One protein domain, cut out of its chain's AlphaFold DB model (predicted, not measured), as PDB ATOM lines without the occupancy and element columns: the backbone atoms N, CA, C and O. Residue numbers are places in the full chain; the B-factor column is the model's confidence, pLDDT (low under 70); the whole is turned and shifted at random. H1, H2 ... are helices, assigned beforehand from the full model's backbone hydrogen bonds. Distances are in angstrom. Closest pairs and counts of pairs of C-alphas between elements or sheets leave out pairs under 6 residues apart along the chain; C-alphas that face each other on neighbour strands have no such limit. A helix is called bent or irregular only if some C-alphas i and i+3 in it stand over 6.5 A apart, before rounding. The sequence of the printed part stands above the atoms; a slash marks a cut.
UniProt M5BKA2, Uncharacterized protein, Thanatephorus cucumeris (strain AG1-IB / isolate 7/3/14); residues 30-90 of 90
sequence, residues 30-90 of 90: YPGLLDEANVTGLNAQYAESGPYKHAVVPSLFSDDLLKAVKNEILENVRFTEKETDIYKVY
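AT A GLANCE: This is residues 30 to 90 of the 90 residues of an uncharacterized protein of Thanatephorus cucumeris (strain AG1-IB / isolate 7/3/14) (UniProt M5BKA2). The model is a flat, open U with an empty middle: H2 and the stretch after it, which folds back along H2, make one side, H3 makes the base, and residues 77 to 90 run away from the end of H3 and fold back as a short hairpin to make the other side. The little helix H1 sits at the start of H2, with a turn between them. The printed part has 61 residues, with three named helices in the order H1, H2, H3 and no named strand; the class is all helix. The whole is extended, with a radius of gyration of the C-alphas of 17.1 A, and spans 41 by 34 by 9 A.

HOW THE PARTS SIT: H1, residues 31 to 34, and H2, residues 36 to 48, are close but not clearly touching; their closest C-alphas, those of Gly 32 and Asn 38, are 7.4 A apart. H3, residues 63 to 76, is apart from H1 and from H2. Residues 82 to 83 pair antiparallel with residues 88 to 89. In H2 and H3 every O i to N i+4 pair is within hydrogen-bond range; H1 is too short for such a pair, and its one O i to N i+3 pair is not within range.

IN THESE COORDINATES: H1 begins at C-alpha 31 (231.551, 284.646, 213.405) and is irregular, with C-alphas 31 and 34 7.4 A apart. H2 measures 18.4 A from first to last C-alpha. H3, 20.1 A long by the same measure, ends at C-alpha 76 (218.593, 306.691, 199.875).

THE WHOLE: The two C-alphas farthest apart, those of Glu 36 and Asp 85, are 44.1 A apart. The link from H1 to H2 is tight, and that from H2 to H3, 14 residues, is long. Residues 64 to 77, of which 64 to 76 belong to H3, and residues 83 to 88 stand free. The printed part has no cut, and no printed residue is under 70 in pLDDT.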
ATOM      1  N   TYR A  30     227.774 287.183 212.087       90.69
ATOM      2  CA  TYR A  30     228.595 287.156 213.292       90.69
ATOM      3  C   TYR A  30     229.389 285.831 213.348       90.69
ATOM      4  O   TYR A  30     228.780 284.766 213.237       90.69
ATOM      5  N   PRO A  31     230.723 285.849 213.531       88.25
ATOM      6  CA  PRO A  31     231.551 284.646 213.405       88.25
ATOM      7  C   PRO A  31     231.176 283.544 214.404       88.25
ATOM      8  O   PRO A  31     231.185 282.372 214.048       88.25
ATOM      9  N   GLY A  32     230.769 283.910 215.625       88.25
ATOM     10  CA  GLY A  32     230.332 282.954 216.652       88.25
ATOM     11  C   GLY A  32     228.855 282.557 216.565       88.25
ATOM     12  O   GLY A  32     228.293 282.016 217.517       88.25
ATOM     13  N   LEU A  33     228.170 282.870 215.459       89.94
ATOM     14  CA  LEU A  33     226.738 282.607 215.315       89.94
ATOM     15  C   LEU A  33     226.431 281.105 215.350       89.94
ATOM     16  O   LEU A  33     225.439 280.698 215.955       89.94
ATOM     17  N   LEU A  34     227.281 280.297 214.715       90.44
ATOM     18  CA  LEU A  34     227.105 278.848 214.583       90.44
ATOM     19  C   LEU A  34     227.913 278.043 215.608       90.44
ATOM     20  O   LEU A  34     227.969 276.819 215.507       90.44
ATOM     21  N   ASP A  35     228.500 278.707 216.605       93.25
ATOM     22  CA  ASP A  35     229.173 278.029 217.706       93.25
ATOM     23  C   ASP A  35     228.180 277.120 218.442       93.25
ATOM     24  O   ASP A  35     227.056 277.523 218.759       93.25
ATOM     25  N   GLU A  36     228.596 275.896 218.766       94.00
ATOM     26  CA  GLU A  36     227.722 274.887 219.385       94.00
ATOM     27  C   GLU A  36     227.074 275.383 220.687       94.00
ATOM     28  O   GLU A  36     225.904 275.097 220.964       94.00
ATOM     29  N   ALA A  37     227.814 276.175 221.468       93.31
ATOM     30  CA  ALA A  37     227.318 276.800 222.689       93.31
ATOM     31  C   ALA A  37     226.178 277.791 222.403       93.31
ATOM     32  O   ALA A  37     225.159 277.776 223.096       93.31
ATOM     33  N   ASN A  38     226.321 278.610 221.356       92.50
ATOM     34  CA  ASN A  38     225.304 279.576 220.953       92.50
ATOM     35  C   ASN A  38     224.054 278.865 220.421       92.50
ATOM     36  O   ASN A  38     222.941 279.162 220.851       92.50
ATOM     37  N   VAL A  39     224.230 277.857 219.562       94.06
ATOM     38  CA  VAL A  39     223.125 277.048 219.022       94.06
ATOM     39  C   VAL A  39     222.345 276.358 220.144       94.06
ATOM     40  O   VAL A  39     221.113 276.388 220.163       94.06
ATOM     41  N   THR A  40     223.046 275.768 221.112       95.31
ATOM     42  CA  THR A  40     222.414 275.099 222.258       95.31
ATOM     43  C   THR A  40     221.653 276.096 223.132       95.31
ATOM     44  O   THR A  40     220.514 275.826 223.518       95.31
ATOM     45  N   GLY A  41     222.234 277.273 223.387       94.75
ATOM     46  CA  GLY A  41     221.573 278.349 224.125       94.75
ATOM     47  C   GLY A  41     220.304 278.851 223.433       94.75
ATOM     48  O   GLY A  41     219.262 278.976 224.076       94.75
ATOM     49  N   LEU A  42     220.357 279.072 222.118       94.94
ATOM     50  CA  LEU A  42     219.202 279.495 221.320       94.94
ATOM     51  C   LEU A  42     218.094 278.434 221.304       94.94
ATOM     52  O   LEU A  42     216.919 278.776 221.426       94.94
ATOM     53  N   ASN A  43     218.454 277.150 221.218       95.19
ATOM     54  CA  ASN A  43     217.494 276.048 221.301       95.19
ATOM     55  C   ASN A  43     216.795 275.992 222.667       95.19
ATOM     56  O   ASN A  43     215.583 275.776 222.720       95.19
ATOM     57  N   ALA A  44     217.531 276.212 223.759       95.38
ATOM     58  CA  ALA A  44     216.952 276.274 225.099       95.38
ATOM     59  C   ALA A  44     215.998 277.472 225.244       95.38
ATOM     60  O   ALA A  44     214.848 277.293 225.640       95.38
ATOM     61  N   GLN A  45     216.422 278.669 224.818       95.19
ATOM     62  CA  GLN A  45     215.574 279.870 224.830       95.19
ATOM     63  C   GLN A  45     214.294 279.670 224.009       95.19
ATOM     64  O   GLN A  45     213.197 280.002 224.460       95.19
ATOM     65  N   TYR A  46     214.413 279.056 222.831       96.56
ATOM     66  CA  TYR A  46     213.268 278.683 222.009       96.56
ATOM     67  C   TYR A  46     212.333 277.713 222.744       96.56
ATOM     68  O   TYR A  46     211.116 277.917 222.768       96.56
ATOM     69  N   ALA A  47     212.880 276.673 223.375       96.44
ATOM     70  CA  ALA A  47     212.103 275.675 224.104       96.44
ATOM     71  C   ALA A  47     211.378 276.260 225.326       96.44
ATOM     72  O   ALA A  47     210.262 275.831 225.617       96.44
ATOM     73  N   GLU A  48     211.944 277.264 225.988       96.62
ATOM     74  CA  GLU A  48     211.356 277.913 227.170       96.62
ATOM     75  C   GLU A  48     210.416 279.074 226.821       96.62
ATOM     76  O   GLU A  48     209.574 279.460 227.631       96.62
ATOM     77  N   SER A  49     210.498 279.598 225.598       95.88
ATOM     78  CA  SER A  49     209.694 280.742 225.169       95.88
ATOM     79  C   SER A  49     208.174 280.486 225.200       95.88
ATOM     80  O   SER A  49     207.675 279.392 224.888       95.88
ATOM     81  N   GLY A  50     207.436 281.539 225.562       93.81
ATOM     82  CA  GLY A  50     205.974 281.634 225.595       93.81
ATOM     83  C   GLY A  50     205.533 283.103 225.473       93.81
ATOM     84  O   GLY A  50     206.375 283.988 225.640       93.81
ATOM     85  N   PRO A  51     204.258 283.410 225.150       92.94
ATOM     86  CA  PRO A  51     203.091 282.520 225.005       92.94
ATOM     87  C   PRO A  51     203.072 281.685 223.710       92.94
ATOM     88  O   PRO A  51     202.271 280.765 223.578       92.94
ATOM     89  N   TYR A  52     203.971 281.976 222.774       95.94
ATOM     90  CA  TYR A  52     204.259 281.184 221.580       95.94
ATOM     91  C   TYR A  52     205.770 281.007 221.446       95.94
ATOM     92  O   TYR A  52     206.555 281.766 222.026       95.94
ATOM     93  N   LYS A  53     206.171 280.001 220.669       95.94
ATOM     94  CA  LYS A  53     207.580 279.681 220.480       95.94
ATOM     95  C   LYS A  53     208.284 280.755 219.652       95.94
ATOM     96  O   LYS A  53     207.865 281.040 218.534       95.94
ATOM     97  N   HIS A  54     209.336 281.343 220.210       95.75
ATOM     98  CA  HIS A  54     210.177 282.352 219.574       95.75
ATOM     99  C   HIS A  54     211.613 282.268 220.105       95.75
ATOM    100  O   HIS A  54     211.857 281.753 221.192       95.75
ATOM    101  N   ALA A  55     212.570 282.783 219.340       93.56
ATOM    102  CA  ALA A  55     213.955 282.934 219.767       93.56
ATOM    103  C   ALA A  55     214.477 284.289 219.296       93.56
ATOM    104  O   ALA A  55     214.104 284.759 218.219       93.56
ATOM    105  N   VAL A  56     215.335 284.910 220.099       93.69
ATOM    106  CA  VAL A  56     215.977 286.182 219.769       93.69
ATOM    107  C   VAL A  56     217.456 285.908 219.553       93.69
ATOM    108  O   VAL A  56     218.113 285.357 220.427       93.69
ATOM    109  N   VAL A  57     217.976 286.298 218.389       94.50
ATOM    110  CA  VAL A  57     219.403 286.196 218.059       94.50
ATOM    111  C   VAL A  57     220.004 287.602 218.143       94.50
ATOM    112  O   VAL A  57     219.764 288.399 217.237       94.50
ATOM    113  N   PRO A  58     220.746 287.950 219.214       89.06
ATOM    114  CA  PRO A  58     221.196 289.329 219.432       89.06
ATOM    115  C   PRO A  58     222.222 289.813 218.399       89.06
ATOM    116  O   PRO A  58     222.192 290.971 217.991       89.06
ATOM    117  N   SER A  59     223.119 288.925 217.967       90.56
ATOM    118  CA  SER A  59     224.218 289.235 217.046       90.56
ATOM    119  C   SER A  59     224.140 288.315 215.837       90.56
ATOM    120  O   SER A  59     224.760 287.258 215.802       90.56
ATOM    121  N   LEU A  60     223.312 288.702 214.866       92.88
ATOM    122  CA  LEU A  60     223.100 287.924 213.646       92.88
ATOM    123  C   LEU A  60     224.138 288.266 212.569       92.88
ATOM    124  O   LEU A  60     224.789 287.377 212.030       92.88
ATOM    125  N   PHE A  61     224.307 289.555 212.286       93.75
ATOM    126  CA  PHE A  61     225.188 290.058 211.230       93.75
ATOM    127  C   PHE A  61     226.444 290.714 211.800       93.75
ATOM    128  O   PHE A  61     226.486 291.077 212.980       93.75
ATOM    129  N   SER A  62     227.458 290.889 210.953       92.06
ATOM    130  CA  SER A  62     228.631 291.690 211.292       92.06
ATOM    131  C   SER A  62     228.244 293.162 211.517       92.06
ATOM    132  O   SER A  62     227.397 293.731 210.823       92.06
ATOM    133  N   ASP A  63     228.851 293.790 212.527       91.62
ATOM    134  CA  ASP A  63     228.521 295.165 212.936       91.62
ATOM    135  C   ASP A  63     228.867 296.189 211.838       91.62
ATOM    136  O   ASP A  63     228.113 297.129 211.582       91.62
ATOM    137  N   ASP A  64     229.971 295.968 211.121       91.44
ATOM    138  CA  ASP A  64     230.396 296.830 210.015       91.44
ATOM    139  C   ASP A  64     229.402 296.797 208.847       91.44
ATOM    140  O   ASP A  64     229.072 297.847 208.284       91.44
ATOM    141  N   LEU A  65     228.856 295.616 208.531       92.62
ATOM    142  CA  LEU A  65     227.818 295.464 207.513       92.62
ATOM    143  C   LEU A  65     226.534 296.194 207.920       92.62
ATOM    144  O   LEU A  65     225.974 296.945 207.118       92.62
ATOM    145  N   LEU A  66     226.080 296.035 209.168       94.12
ATOM    146  CA  LEU A  66     224.870 296.706 209.655       94.12
ATOM    147  C   LEU A  66     225.004 298.231 209.642       94.12
ATOM    148  O   LEU A  66     224.047 298.924 209.288       94.12
ATOM    149  N   LYS A  67     226.182 298.771 209.979       95.44
ATOM    150  CA  LYS A  67     226.454 300.214 209.873       95.44
ATOM    151  C   LYS A  67     226.391 300.694 208.429       95.44
ATOM    152  O   LYS A  67     225.772 301.727 208.173       95.44
ATOM    153  N   ALA A  68     226.991 299.953 207.497       94.81
ATOM    154  CA  ALA A  68     226.954 300.296 206.078       94.81
ATOM    155  C   ALA A  68     225.512 300.321 205.543       94.81
ATOM    156  O   ALA A  68     225.089 301.324 204.969       94.81
ATOM    157  N   VAL A  69     224.728 299.274 205.826       95.25
ATOM    158  CA  VAL A  69     223.315 299.179 205.415       95.25
ATOM    159  C   VAL A  69     222.471 300.283 206.053       95.25
ATOM    160  O   VAL A  69     221.658 300.912 205.376       95.25
ATOM    161  N   LYS A  70     222.670 300.572 207.346       96.31
ATOM    162  CA  LYS A  70     221.977 301.674 208.028       96.31
ATOM    163  C   LYS A  70     222.230 303.008 207.324       96.31
ATOM    164  O   LYS A  70     221.280 303.763 207.120       96.31
ATOM    165  N   ASN A  71     223.481 303.303 206.975       97.44
ATOM    166  CA  ASN A  71     223.827 304.549 206.293       97.44
ATOM    167  C   ASN A  71     223.159 304.620 204.915       97.44
ATOM    168  O   ASN A  71     222.527 305.624 204.598       97.44
ATOM    169  N   GLU A  72     223.197 303.528 204.148       97.25
ATOM    170  CA  GLU A  72     222.544 303.454 202.839       97.25
ATOM    171  C   GLU A  72     221.029 303.704 202.929       97.25
ATOM    172  O   GLU A  72     220.486 304.472 202.130       97.25
ATOM    173  N   ILE A  73     220.350 303.114 203.923       97.06
ATOM    174  CA  ILE A  73     218.912 303.312 204.158       97.06
ATOM    175  C   ILE A  73     218.611 304.780 204.476       97.06
ATOM    176  O   ILE A  73     217.694 305.355 203.890       97.06
ATOM    177  N   LEU A  74     219.376 305.395 205.380       95.56
ATOM    178  CA  LEU A  74     219.159 306.789 205.781       95.56
ATOM    179  C   LEU A  74     219.393 307.775 204.628       95.56
ATOM    180  O   LEU A  74     218.696 308.784 204.527       95.56
ATOM    181  N   GLU A  75     220.355 307.488 203.753       97.06
ATOM    182  CA  GLU A  75     220.683 308.349 202.619       97.06
ATOM    183  C   GLU A  75     219.655 308.225 201.485       97.06
ATOM    184  O   GLU A  75     219.178 309.242 200.960       97.06
ATOM    185  N   ASN A  76     219.271 306.991 201.139       97.06
ATOM    186  CA  ASN A  76     218.593 306.691 199.875       97.06
ATOM    187  C   ASN A  76     217.097 306.381 200.011       97.06
ATOM    188  O   ASN A  76     216.357 306.540 199.037       97.06
ATOM    189  N   VAL A  77     216.620 305.959 201.185       95.44
ATOM    190  CA  VAL A  77     215.211 305.588 201.380       95.44
ATOM    191  C   VAL A  77     214.421 306.782 201.922       95.44
ATOM    192  O   VAL A  77     214.860 307.507 202.815       95.44
ATOM    193  N   ARG A  78     213.231 307.015 201.358       95.00
ATOM    194  CA  ARG A  78     212.287 308.041 201.817       95.00
ATOM    195  C   ARG A  78     211.069 307.362 202.429       95.00
ATOM    196  O   ARG A  78     210.215 306.843 201.719       95.00
ATOM    197  N   PHE A  79     211.029 307.375 203.753       95.50
ATOM    198  CA  PHE A  79     209.921 306.873 204.555       95.50
ATOM    199  C   PHE A  79     208.720 307.815 204.446       95.50
ATOM    200  O   PHE A  79     208.884 309.037 204.406       95.50
ATOM    201  N   THR A  80     207.523 307.249 204.329       96.25
ATOM    202  CA  THR A  80     206.273 308.006 204.208       96.25
ATOM    203  C   THR A  80     205.264 307.382 205.141       96.25
ATOM    204  O   THR A  80     204.989 306.187 205.065       96.25
ATOM    205  N   GLU A  81     204.689 308.222 205.989       97.19
ATOM    206  CA  GLU A  81     203.753 307.779 207.001       97.19
ATOM    207  C   GLU A  81     202.542 307.077 206.383       97.19
ATOM    208  O   GLU A  81     201.904 307.582 205.452       97.19
ATOM    209  N   LYS A  82     202.209 305.918 206.944       97.50
ATOM    210  CA  LYS A  82     201.002 305.176 206.613       97.50
ATOM    211  C   LYS A  82     200.282 304.771 207.887       97.50
ATOM    212  O   LYS A  82     200.845 304.095 208.748       97.50
ATOM    213  N   GLU A  83     199.012 305.145 207.950       97.81
ATOM    214  CA  GLU A  83     198.112 304.838 209.055       97.81
ATOM    215  C   GLU A  83     196.924 304.015 208.556       97.81
ATOM    216  O   GLU A  83     196.336 304.301 207.508       97.81
ATOM    217  N   THR A  84     196.596 302.967 209.302       97.88
ATOM    218  CA  THR A  84     195.396 302.151 209.130       97.88
ATOM    219  C   THR A  84     194.718 301.954 210.483       97.88
ATOM    220  O   THR A  84     195.194 302.409 211.518       97.88
ATOM    221  N   ASP A  85     193.601 301.240 210.477       97.69
ATOM    222  CA  ASP A  85     192.893 300.772 211.669       97.69
ATOM    223  C   ASP A  85     193.757 299.984 212.678       97.69
ATOM    224  O   ASP A  85     193.446 299.988 213.867       97.69
ATOM    225  N   ILE A  86     194.826 299.315 212.231       97.62
ATOM    226  CA  ILE A  86     195.645 298.415 213.060       97.62
ATOM    227  C   ILE A  86     197.116 298.836 213.206       97.62
ATOM    228  O   ILE A  86     197.828 298.227 214.007       97.62
ATOM    229  N   TYR A  87     197.608 299.840 212.468       97.62
ATOM    230  CA  TYR A  87     198.981 300.336 212.633       97.62
ATOM    231  C   TYR A  87     199.191 301.767 212.132       97.62
ATOM    232  O   TYR A  87     198.468 302.267 211.276       97.62
ATOM    233  N   LYS A  88     200.273 302.381 212.618       97.25
ATOM    234  CA  LYS A  88     200.829 303.650 212.141       97.25
ATOM    235  C   LYS A  88     202.350 303.517 212.074       97.25
ATOM    236  O   LYS A  88     202.981 303.262 213.098       97.25
ATOM    237  N   VAL A  89     202.923 303.625 210.878       97.06
ATOM    238  CA  VAL A  89     204.361 303.402 210.615       97.06
ATOM    239  C   VAL A  89     204.903 304.419 209.608       97.06
ATOM    240  O   VAL A  89     204.116 305.051 208.905       97.06
ATOM    241  N   TYR A  90     206.232 304.563 209.545       91.38
ATOM    242  CA  TYR A  90     206.966 305.441 208.622       91.38
ATOM    243  C   TYR A  90     207.731 304.633 207.574       91.38
ATOM    244  O   TYR A  90     208.327 303.604 207.964       91.38
TER     245      TYR A  90